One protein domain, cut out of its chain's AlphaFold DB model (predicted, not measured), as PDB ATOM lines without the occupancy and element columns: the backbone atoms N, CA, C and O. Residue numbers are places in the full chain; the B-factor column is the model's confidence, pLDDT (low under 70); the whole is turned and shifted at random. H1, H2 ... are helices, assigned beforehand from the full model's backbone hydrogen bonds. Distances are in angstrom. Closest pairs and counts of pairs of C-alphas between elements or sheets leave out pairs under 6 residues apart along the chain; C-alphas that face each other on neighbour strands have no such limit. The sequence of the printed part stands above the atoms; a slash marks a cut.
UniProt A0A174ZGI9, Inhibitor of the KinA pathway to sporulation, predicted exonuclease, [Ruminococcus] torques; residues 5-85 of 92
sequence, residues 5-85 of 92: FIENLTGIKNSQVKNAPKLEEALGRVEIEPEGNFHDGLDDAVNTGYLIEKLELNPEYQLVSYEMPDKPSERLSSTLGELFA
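This is residues 5 to 85 of the 92 residues of the protein "Inhibitor of the KinA pathway to sporulation, predicted exonuclease" of [Ruminococcus] torques (UniProt A0A174ZGI9). One long helix, H4, with the short helix H3 side by side with part of it, makes the core of a small body, and a long tail with no named element leads away from H4 to the one-turn helix H5 far out. Two more short helices, H1 and H2, step along the opposite end of the long axis before H3, and residues 7 to 13 and 67 to 85 stick out. The printed part has 81 residues with five named helices in the order H1 H2 H3 H4 H5 and no named strand; the class is all helix, though under half of the residues, 39 of 81, are in named elements. The whole is extended, with a radius of gyration of the C-alphas of 18.3 A and spans of 60 by 28 by 27 A, and the tail makes much of the length.

Start at H1, residues 5 to 10, and go on to H2, residues 14 to 18: they are close but not clearly touching, the closest C-alphas being those of Glu 7 and Asn 14, 7.9 A apart. Next comes H3, residues 23 to 29, which is apart from H1 and H2. Then find H4, residues 41 to 57, which touches H3 with residues 44 to 51 alone; the closest C-alphas are those of Leu 27 and Leu 51, 6.5 A apart. H3 and H4 run the same way at a shallow tilt of 33 degrees, only just short of steep. H5, residues 80 to 83, touches no helix. In H1, H2, H3 and H4 every O i to N i+4 pair is within hydrogen-bond range; H5 is too short for such a pair, and its one O i to N i+3 pair is within range.

Find C-alpha 5 at (110.267, 112.628, 141.991), where H1 begins. H3 runs 10.0 A from Leu 23 to Arg 29. Look for C-alpha 41 at (88.087, 114.184, 145.482); from there H4, the longest helix, runs 24.6 A to C-alpha 57 at (96.780, 122.435, 167.009). H5 ends at C-alpha 83, at (78.682, 97.671, 187.575).

The C-alphas of Phe 5 and Ala 85 are the two farthest apart, at 62.2 A. Without the stretches that stand free, the body of 55 residues spans 30 by 27 by 24 A. The links H1 to H2 and H2 to H3 are tight; H3 to H4, with 11 residues, and H4 to H5, with 22, are long. The printed part has no cut. Its mean pLDDT is 85.7, and the model's confidence is under 70 at residues 62 to 74 and residue 76.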
ATOM      1  N   PHE A   5     110.363 111.175 141.889       95.75
ATOM      2  CA  PHE A   5     110.267 112.628 141.991       95.75
ATOM      3  C   PHE A   5     109.549 113.035 143.282       95.75
ATOM      4  O   PHE A   5     110.074 113.848 144.040       95.75
ATOM      5  N   ILE A   6     108.404 112.416 143.577       93.62
ATOM      6  CA  ILE A   6     107.648 112.651 144.812       93.62
ATOM      7  C   ILE A   6     108.432 112.184 146.041       93.62
ATOM      8  O   ILE A   6     108.458 112.896 147.048       93.62
ATOM      9  N   GLU A   7     109.112 111.035 145.958       95.00
ATOM     10  CA  GLU A   7     109.979 110.556 147.041       95.00
ATOM     11  C   GLU A   7     111.088 111.570 147.359       95.00
ATOM     12  O   GLU A   7     111.288 111.905 148.524       95.00
ATOM     13  N   ASN A   8     111.757 112.136 146.351       95.62
ATOM     14  CA  ASN A   8     112.794 113.149 146.576       95.62
ATOM     15  C   ASN A   8     112.243 114.492 147.067       95.62
ATOM     16  O   ASN A   8     112.920 115.185 147.823       95.62
ATOM     17  N   LEU A   9     111.044 114.880 146.621       97.06
ATOM     18  CA  LEU A   9     110.429 116.152 146.997       97.06
ATOM     19  C   LEU A   9     109.959 116.151 148.456       97.06
ATOM     20  O   LEU A   9     110.059 117.166 149.138       97.06
ATOM     21  N   THR A  10     109.422 115.024 148.920       93.19
ATOM     22  CA  THR A  10     108.722 114.930 150.212       93.19
ATOM     23  C   THR A  10     109.459 114.088 151.251       93.19
ATOM     24  O   THR A  10     109.156 114.168 152.438       93.19
ATOM     25  N   GLY A  11     110.401 113.243 150.825       94.62
ATOM     26  CA  GLY A  11     111.020 112.211 151.658       94.62
ATOM     27  C   GLY A  11     110.123 110.994 151.924       94.62
ATOM     28  O   GLY A  11     110.566 110.052 152.585       94.62
ATOM     29  N   ILE A  12     108.880 110.986 151.426       91.12
ATOM     30  CA  ILE A  12     107.919 109.904 151.647       91.12
ATOM     31  C   ILE A  12     108.250 108.722 150.735       91.12
ATOM     32  O   ILE A  12     108.196 108.814 149.509       91.12
ATOM     33  N   LYS A  13     108.524 107.571 151.348       91.75
ATOM     34  CA  LYS A  13     108.814 106.314 150.651       91.75
ATOM     35  C   LYS A  13     107.546 105.505 150.405       91.75
ATOM     36  O   LYS A  13     106.609 105.515 151.205       91.75
ATOM     37  N   ASN A  14     107.563 104.674 149.362       90.56
ATOM     38  CA  ASN A  14     106.475 103.725 149.079       90.56
ATOM     39  C   ASN A  14     106.114 102.830 150.280       90.56
ATOM     40  O   ASN A  14     104.945 102.501 150.465       90.56
ATOM     41  N   SER A  15     107.096 102.430 151.096       88.62
ATOM     42  CA  SER A  15     106.859 101.611 152.292       88.62
ATOM     43  C   SER A  15     106.035 102.333 153.359       88.62
ATOM     44  O   SER A  15     105.257 101.683 154.050       88.62
ATOM     45  N   GLN A  16     106.172 103.657 153.476       86.88
ATOM     46  CA  GLN A  16     105.400 104.466 154.419       86.88
ATOM     47  C   GLN A  16     103.949 104.584 153.956       86.88
ATOM     48  O   GLN A  16     103.046 104.364 154.748       86.88
ATOM     49  N   VAL A  17     103.725 104.826 152.660       87.50
ATOM     50  CA  VAL A  17     102.367 104.902 152.091       87.50
ATOM     51  C   VAL A  17     101.656 103.551 152.152       87.50
ATOM     52  O   VAL A  17     100.472 103.495 152.455       87.50
ATOM     53  N   LYS A  18     102.371 102.445 151.907       87.50
ATOM     54  CA  LYS A  18     101.796 101.091 151.954       87.50
ATOM     55  C   LYS A  18     101.202 100.740 153.324       87.50
ATOM     56  O   LYS A  18     100.228  99.997 153.377       87.50
ATOM     57  N   ASN A  19     101.804 101.251 154.395       83.62
ATOM     58  CA  ASN A  19     101.401 100.978 155.774       83.62
ATOM     59  C   ASN A  19     100.661 102.165 156.416       83.62
ATOM     60  O   ASN A  19     100.384 102.129 157.613       83.62
ATOM     61  N   ALA A  20     100.390 103.230 155.657       86.38
ATOM     62  CA  ALA A  20      99.671 104.390 156.159       86.38
ATOM     63  C   ALA A  20      98.190 104.039 156.390       86.38
ATOM     64  O   ALA A  20      97.630 103.240 155.631       86.38
ATOM     65  N   PRO A  21      97.545 104.638 157.408       88.88
ATOM     66  CA  PRO A  21      96.109 104.492 157.589       88.88
ATOM     67  C   PRO A  21      95.360 105.048 156.376       88.88
ATOM     68  O   PRO A  21      95.825 105.969 155.695       88.88
ATOM     69  N   LYS A  22      94.167 104.508 156.120       91.88
ATOM     70  CA  LYS A  22      93.232 105.141 155.179       91.88
ATOM     71  C   LYS A  22      92.732 106.467 155.763       91.88
ATOM     72  O   LYS A  22      92.744 106.640 156.978       91.88
ATOM     73  N   LEU A  23      92.246 107.373 154.911       93.50
ATOM     74  CA  LEU A  23      91.722 108.671 155.353       93.50
ATOM     75  C   LEU A  23      90.621 108.515 156.415       93.50
ATOM     76  O   LEU A  23      90.724 109.106 157.481       93.50
ATOM     77  N   GLU A  24      89.636 107.648 156.165       93.56
ATOM     78  CA  GLU A  24      88.564 107.319 157.119       93.56
ATOM     79  C   GLU A  24      89.106 106.877 158.489       93.56
ATOM     80  O   GLU A  24      88.667 107.353 159.532       93.56
ATOM     81  N   GLU A  25      90.113 106.004 158.493       91.62
ATOM     82  CA  GLU A  25      90.737 105.522 159.724       91.62
ATOM     83  C   GLU A  25      91.483 106.644 160.455       91.62
ATOM     84  O   GLU A  25      91.406 106.747 161.679       91.62
ATOM     85  N   ALA A  26      92.204 107.492 159.722       91.69
ATOM     86  CA  ALA A  26      92.926 108.617 160.300       91.69
ATOM     87  C   ALA A  26      91.970 109.618 160.963       91.69
ATOM     88  O   ALA A  26      92.235 110.025 162.092       91.69
ATOM     89  N   LEU A  27      90.852 109.949 160.306       93.38
ATOM     90  CA  LEU A  27      89.795 110.809 160.850       93.38
ATOM     91  C   LEU A  27      89.176 110.207 162.115       93.38
ATOM     92  O   LEU A  27      89.073 110.890 163.132       93.38
ATOM     93  N   GLY A  28      88.874 108.904 162.094       90.88
ATOM     94  CA  GLY A  28      88.352 108.193 163.260       90.88
ATOM     95  C   GLY A  28      89.310 108.209 164.456       90.88
ATOM     96  O   GLY A  28      88.874 108.396 165.588       90.88
ATOM     97  N   ARG A  29      90.626 108.083 164.227       88.06
ATOM     98  CA  ARG A  29      91.634 108.157 165.303       88.06
ATOM     99  C   ARG A  29      91.664 109.524 165.990       88.06
ATOM    100  O   ARG A  29      91.884 109.578 167.196       88.06
ATOM    101  N   VAL A  30      91.441 110.607 165.240       89.25
ATOM    102  CA  VAL A  30      91.433 111.985 165.765       89.25
ATOM    103  C   VAL A  30      90.038 112.486 166.156       89.25
ATOM    104  O   VAL A  30      89.893 113.670 166.470       89.25
ATOM    105  N   GLU A  31      89.041 111.594 166.153       90.94
ATOM    106  CA  GLU A  31      87.642 111.880 166.498       90.94
ATOM    107  C   GLU A  31      87.035 113.006 165.637       90.94
ATOM    108  O   GLU A  31      86.312 113.872 166.132       90.94
ATOM    109  N   ILE A  32      87.355 113.012 164.339       93.12
ATOM    110  CA  ILE A  32      86.721 113.887 163.346       93.12
ATOM    111  C   ILE A  32      85.687 113.065 162.577       93.12
ATOM    112  O   ILE A  32      86.025 112.058 161.955       93.12
ATOM    113  N   GLU A  33      84.434 113.514 162.599       95.69
ATOM    114  CA  GLU A  33      83.382 112.953 161.750       95.69
ATOM    115  C   GLU A  33      83.624 113.375 160.290       95.69
ATOM    116  O   GLU A  33      83.792 114.570 160.030       95.69
ATOM    117  N   PRO A  34      83.669 112.434 159.332       95.12
ATOM    118  CA  PRO A  34      83.905 112.758 157.932       95.12
ATOM    119  C   PRO A  34      82.721 113.513 157.320       95.12
ATOM    120  O   PRO A  34      81.558 113.161 157.527       95.12
ATOM    121  N   GLU A  35      83.027 114.520 156.506       95.38
ATOM    122  CA  GLU A  35      82.040 115.239 155.705       95.38
ATOM    123  C   GLU A  35      81.970 114.666 154.284       95.38
ATOM    124  O   GLU A  35      82.991 114.332 153.681       95.38
ATOM    125  N   GLY A  36      80.759 114.582 153.731       96.00
ATOM    126  CA  GLY A  36      80.551 114.171 152.343       96.00
ATOM    127  C   GLY A  36      80.789 112.681 152.085       96.00
ATOM    128  O   GLY A  36      80.561 111.836 152.954       96.00
ATOM    129  N   ASN A  37      81.173 112.343 150.852       95.69
ATOM    130  CA  ASN A  37      81.411 110.967 150.429       95.69
ATOM    131  C   ASN A  37      82.903 110.699 150.258       95.69
ATOM    132  O   ASN A  37      83.587 111.379 149.496       95.69
ATOM    133  N   PHE A  38      83.387 109.614 150.858       93.56
ATOM    134  CA  PHE A  38      84.701 109.089 150.502       93.56
ATOM    135  C   PHE A  38      84.762 108.746 149.014       93.56
ATOM    136  O   PHE A  38      83.782 108.272 148.430       93.56
ATOM    137  N   HIS A  39      85.947 108.925 148.428       93.69
ATOM    138  CA  HIS A  39      86.196 108.756 146.994       93.69
ATOM    139  C   HIS A  39      85.589 109.857 146.113       93.69
ATOM    140  O   HIS A  39      85.695 109.765 144.885       93.69
ATOM    141  N   ASP A  40      85.006 110.902 146.708       97.75
ATOM    142  CA  ASP A  40      84.878 112.201 146.064       97.75
ATOM    143  C   ASP A  40      86.121 113.043 146.372       97.75
ATOM    144  O   ASP A  40      86.489 113.265 147.524       97.75
ATOM    145  N   GLY A  41      86.801 113.507 145.323       97.25
ATOM    146  CA  GLY A  41      88.087 114.184 145.482       97.25
ATOM    147  C   GLY A  41      88.001 115.530 146.204       97.25
ATOM    148  O   GLY A  41      88.999 115.953 146.788       97.25
ATOM    149  N   LEU A  42      86.850 116.213 146.161       97.69
ATOM    150  CA  LEU A  42      86.652 117.466 146.887       97.69
ATOM    151  C   LEU A  42      86.413 117.179 148.369       97.69
ATOM    152  O   LEU A  42      87.093 117.768 149.208       97.69
ATOM    153  N   ASP A  43      85.510 116.251 148.674       97.94
ATOM    154  CA  ASP A  43      85.203 115.862 150.054       97.94
ATOM    155  C   ASP A  43      86.453 115.286 150.752       97.94
ATOM    156  O   ASP A  43      86.789 115.673 151.874       97.94
ATOM    157  N   ASP A  44      87.231 114.440 150.065       97.94
ATOM    158  CA  ASP A  44      88.494 113.890 150.581       97.94
ATOM    159  C   ASP A  44      89.528 114.997 150.884       97.94
ATOM    160  O   ASP A  44      90.249 114.937 151.888       97.94
ATOM    161  N   ALA A  45      89.602 116.033 150.038       98.12
ATOM    162  CA  ALA A  45      90.502 117.167 150.243       98.12
ATOM    163  C   ALA A  45      90.081 118.028 151.444       98.12
ATOM    164  O   ALA A  45      90.939 118.425 152.236       98.12
ATOM    165  N   VAL A  46      88.777 118.279 151.607       98.00
ATOM    166  CA  VAL A  46      88.221 119.010 152.758       98.00
ATOM    167  C   VAL A  46      88.526 118.264 154.057       98.00
ATOM    168  O   VAL A  46      89.123 118.835 154.971       98.00
ATOM    169  N   ASN A  47      88.232 116.964 154.104       97.81
ATOM    170  CA  ASN A  47      88.501 116.126 155.270       97.81
ATOM    171  C   ASN A  47      89.998 116.051 155.617       97.81
ATOM    172  O   ASN A  47      90.380 116.096 156.788       97.81
ATOM    173  N   THR A  48      90.868 115.991 154.603       96.94
ATOM    174  CA  THR A  48      92.325 116.062 154.806       96.94
ATOM    175  C   THR A  48      92.736 117.396 155.441       96.94
ATOM    176  O   THR A  48      93.615 117.417 156.301       96.94
ATOM    177  N   GLY A  49      92.083 118.500 155.066       97.25
ATOM    178  CA  GLY A  49      92.293 119.817 155.671       97.25
ATOM    179  C   GLY A  49      91.985 119.841 157.169       97.25
ATOM    180  O   GLY A  49      92.831 120.277 157.950       97.25
ATOM    181  N   TYR A  50      90.834 119.302 157.585       96.38
ATOM    182  CA  TYR A  50      90.477 119.206 159.008       96.38
ATOM    183  C   TYR A  50      91.476 118.368 159.808       96.38
ATOM    184  O   TYR A  50      91.852 118.729 160.924       96.38
ATOM    185  N   LEU A  51      91.944 117.256 159.230       94.38
ATOM    186  CA  LEU A  51      92.965 116.423 159.859       94.38
ATOM    187  C   LEU A  51      94.267 117.207 160.081       94.38
ATOM    188  O   LEU A  51      94.839 117.138 161.167       94.38
ATOM    189  N   ILE A  52      94.723 117.968 159.081       94.25
ATOM    190  CA  ILE A  52      95.933 118.797 159.193       94.25
ATOM    191  C   ILE A  52      95.759 119.860 160.280       94.25
ATOM    192  O   ILE A  52      96.603 119.945 161.167       94.25
ATOM    193  N   GLU A  53      94.653 120.610 160.264       95.06
ATOM    194  CA  GLU A  53      94.361 121.638 161.274       95.06
ATOM    195  C   GLU A  53      94.401 121.054 162.694       95.06
ATOM    196  O   GLU A  53      95.036 121.602 163.599       95.06
ATOM    197  N   LYS A  54      93.781 119.885 162.894       92.06
ATOM    198  CA  LYS A  54      93.779 119.199 164.189       92.06
ATOM    199  C   LYS A  54      95.189 118.825 164.644       92.06
ATOM    200  O   LYS A  54      95.498 118.988 165.826       92.06
ATOM    201  N   LEU A  55      96.030 118.322 163.741       89.94
ATOM    202  CA  LEU A  55      97.409 117.937 164.052       89.94
ATOM    203  C   LEU A  55      98.292 119.159 164.340       89.94
ATOM    204  O   LEU A  55      99.101 119.114 165.262       89.94
ATOM    205  N   GLU A  56      98.105 120.266 163.621       92.81
ATOM    206  CA  GLU A  56      98.824 121.521 163.876       92.81
ATOM    207  C   GLU A  56      98.484 122.111 165.252       92.81
ATOM    208  O   GLU A  56      99.368 122.605 165.955       92.81
ATOM    209  N   LEU A  57      97.220 122.012 165.675       92.75
ATOM    210  CA  LEU A  57      96.780 122.435 167.009       92.75
ATOM    211  C   LEU A  57      97.289 121.523 168.134       92.75
ATOM    212  O   LEU A  57      97.343 121.950 169.288       92.75
ATOM    213  N   ASN A  58      97.650 120.275 167.822       90.56
ATOM    214  CA  ASN A  58      98.066 119.269 168.795       90.56
ATOM    215  C   ASN A  58      99.416 118.649 168.382       90.56
ATOM    216  O   ASN A  58      99.455 117.485 167.994       90.56
ATOM    217  N   PRO A  59     100.541 119.380 168.489       85.06
ATOM    218  CA  PRO A  59     101.843 118.933 167.973       85.06
ATOM    219  C   PRO A  59     102.399 117.679 168.667       85.06
ATOM    220  O   PRO A  59     103.192 116.946 168.083       85.06
ATOM    221  N   GLU A  60     101.958 117.404 169.896       84.88
ATOM    222  CA  GLU A  60     102.307 116.183 170.635       84.88
ATOM    223  C   GLU A  60     101.445 114.977 170.227       84.88
ATOM    224  O   GLU A  60     101.693 113.851 170.665       84.88
ATOM    225  N   TYR A  61     100.409 115.193 169.410       80.62
ATOM    226  CA  TYR A  61      99.516 114.139 168.961       80.62
ATOM    227  C   TYR A  61     100.252 113.226 167.982       80.62
ATOM    228  O   TYR A  61     100.553 113.587 166.844       80.62
ATOM    229  N   GLN A  62     100.532 112.007 168.424       69.25
ATOM    230  CA  GLN A  62     101.096 110.977 167.568       69.25
ATOM    231  C   GLN A  62      99.958 110.137 166.996       69.25
ATOM    232  O   GLN A  62      99.186 109.535 167.739       69.25
ATOM    233  N   LEU A  63      99.898 110.036 165.665       65.56
ATOM    234  CA  LEU A  63      99.101 109.024 164.969       65.56
ATOM    235  C   LEU A  63      99.742 107.645 165.187       65.56
ATOM    236  O   LEU A  63     100.293 107.036 164.270       65.56
ATOM    237  N   VAL A  64      99.725 107.158 166.424       59.84
ATOM    238  CA  VAL A  64     100.220 105.825 166.757       59.84
ATOM    239  C   VAL A  64      99.273 104.823 166.106       59.84
ATOM    240  O   VAL A  64      98.052 104.920 166.244       59.84
ATOM    241  N   SER A  65      99.813 103.864 165.355       58.00
ATOM    242  CA  SER A  65      99.056 102.668 165.009       58.00
ATOM    243  C   SER A  65      98.669 101.983 166.311       58.00
ATOM    244  O   SER A  65      99.525 101.409 166.983       58.00
ATOM    245  N   TYR A  66      97.383 102.007 166.658       49.72
ATOM    246  CA  TYR A  66      96.843 100.902 167.429       49.72
ATOM    247  C   TYR A  66      96.966  99.690 166.506       49.72
ATOM    248  O   TYR A  66      96.068  99.389 165.724       49.72
ATOM    249  N   GLU A  67      98.113  99.008 166.540       51.66
ATOM    250  CA  GLU A  67      98.060  97.570 166.337       51.66
ATOM    251  C   GLU A  67      97.033  97.124 167.365       51.66
ATOM    252  O   GLU A  67      97.270  97.233 168.569       51.66
ATOM    253  N   MET A  68      95.836  96.755 166.909       49.16
ATOM    254  CA  MET A  68      94.972  95.953 167.749       49.16
ATOM    255  C   MET A  68      95.845  94.749 168.073       49.16
ATOM    256  O   MET A  68      96.180  94.017 167.139       49.16
ATOM    257  N   PRO A  69      96.323  94.579 169.323       51.38
ATOM    258  CA  PRO A  69      97.015  93.349 169.632       51.38
ATOM    259  C   PRO A  69      96.069  92.227 169.210       51.38
ATOM    260  O   PRO A  69      94.851  92.370 169.374       51.38
ATOM    261  N   ASP A  70      96.603  91.109 168.726       54.34
ATOM    262  CA  ASP A  70      95.870  89.842 168.616       54.34
ATOM    263  C   ASP A  70      95.474  89.337 170.023       54.34
ATOM    264  O   ASP A  70      95.618  88.165 170.368       54.34
ATOM    265  N   LYS A  71      95.026  90.225 170.914       56.12
ATOM    266  CA  LYS A  71      94.347  89.846 172.127       56.12
ATOM    267  C   LYS A  71      93.038  89.233 171.661       56.12
ATOM    268  O   LYS A  71      92.247  89.930 171.018       56.12
ATOM    269  N   PRO A  72      92.780  87.952 171.973       61.12
ATOM    270  CA  PRO A  72      91.432  87.442 171.832       61.12
ATOM    271  C   PRO A  72      90.514  88.423 172.556       61.12
ATOM    272  O   PRO A  72      90.846  88.884 173.649       61.12
ATOM    273  N   SER A  73      89.401  88.785 171.918       62.22
ATOM    274  CA  SER A  73      88.317  89.520 172.560       62.22
ATOM    275  C   SER A  73      87.914  88.744 173.815       62.22
ATOM    276  O   SER A  73      87.094  87.825 173.742       62.22
ATOM    277  N   GLU A  74      88.509  89.065 174.961       68.94
ATOM    278  CA  GLU A  74      88.061  88.534 176.233       68.94
ATOM    279  C   GLU A  74      86.647  89.054 176.432       68.94
ATOM    280  O   GLU A  74      86.371  90.255 176.389       68.94
ATOM    281  N   ARG A  75      85.718  88.113 176.560       72.12
ATOM    282  CA  ARG A  75      84.329  88.430 176.839       72.12
ATOM    283  C   ARG A  75      84.320  89.205 178.152       72.12
ATOM    284  O   ARG A  75      84.789  88.669 179.151       72.12
ATOM    285  N   LEU A  76      83.810  90.435 178.137       68.19
ATOM    286  CA  LEU A  76      83.649  91.242 179.348       68.19
ATOM    287  C   LEU A  76      82.955  90.389 180.418       68.19
ATOM    288  O   LEU A  76      81.786  90.028 180.273       68.19
ATOM    289  N   SER A  77      83.695  90.011 181.458       74.75
ATOM    290  CA  SER A  77      83.201  89.206 182.571       74.75
ATOM    291  C   SER A  77      82.907  90.127 183.744       74.75
ATOM    292  O   SER A  77      83.544  90.053 184.790       74.75
ATOM    293  N   SER A  78      81.975  91.048 183.538       79.06
ATOM    294  CA  SER A  78      81.410  91.832 184.628       79.06
ATOM    295  C   SER A  78      79.914  91.602 184.664       79.06
ATOM    296  O   SER A  78      79.249  91.560 183.626       79.06
ATOM    297  N   THR A  79      79.375  91.418 185.860       84.38
ATOM    298  CA  THR A  79      77.928  91.323 186.041       84.38
ATOM    299  C   THR A  79      77.330  92.720 186.149       84.38
ATOM    300  O   THR A  79      77.980  93.664 186.597       84.38
ATOM    301  N   LEU A  80      76.052  92.862 185.794       84.12
ATOM    302  CA  LEU A  80      75.330  94.121 185.992       84.12
ATOM    303  C   LEU A  80      75.342  94.561 187.472       84.12
ATOM    304  O   LEU A  80      75.332  95.750 187.769       84.12
ATOM    305  N   GLY A  81      75.411  93.598 188.399       84.06
ATOM    306  CA  GLY A  81      75.529  93.859 189.832       84.06
ATOM    307  C   GLY A  81      76.878  94.454 190.240       84.06
ATOM    308  O   GLY A  81      76.906  95.333 191.093       84.06
ATOM    309  N   GLU A  82      77.981  94.034 189.617       87.75
ATOM    310  CA  GLU A  82      79.305  94.634 189.845       87.75
ATOM    311  C   GLU A  82      79.375  96.064 189.304       87.75
ATOM    312  O   GLU A  82      79.968  96.927 189.942       87.75
ATOM    313  N   LEU A  83      78.719  96.333 188.171       84.50
ATOM    314  CA  LEU A  83      78.682  97.671 187.575       84.50
ATOM    315  C   LEU A  83      77.964  98.691 188.468       84.50
ATOM    316  O   LEU A  83      78.357  99.852 188.530       84.50
ATOM    317  N   PHE A  84      76.907  98.258 189.154       88.12
ATOM    318  CA  PHE A  84      76.118  99.114 190.040       88.12
ATOM    319  C   PHE A  84      76.514  98.999 191.519       88.12
ATOM    320  O   PHE A  84      75.870  99.609 192.376       88.12
ATOM    321  N   ALA A  85      77.567  98.243 191.841       89.31
ATOM    322  CA  ALA A  85      78.040  98.106 193.209       89.31
ATOM    323  C   ALA A  85      78.457  99.476 193.776       89.31
ATOM    324  O   ALA A  85      79.257 100.198 193.187       89.31
TER     325      ALA A  85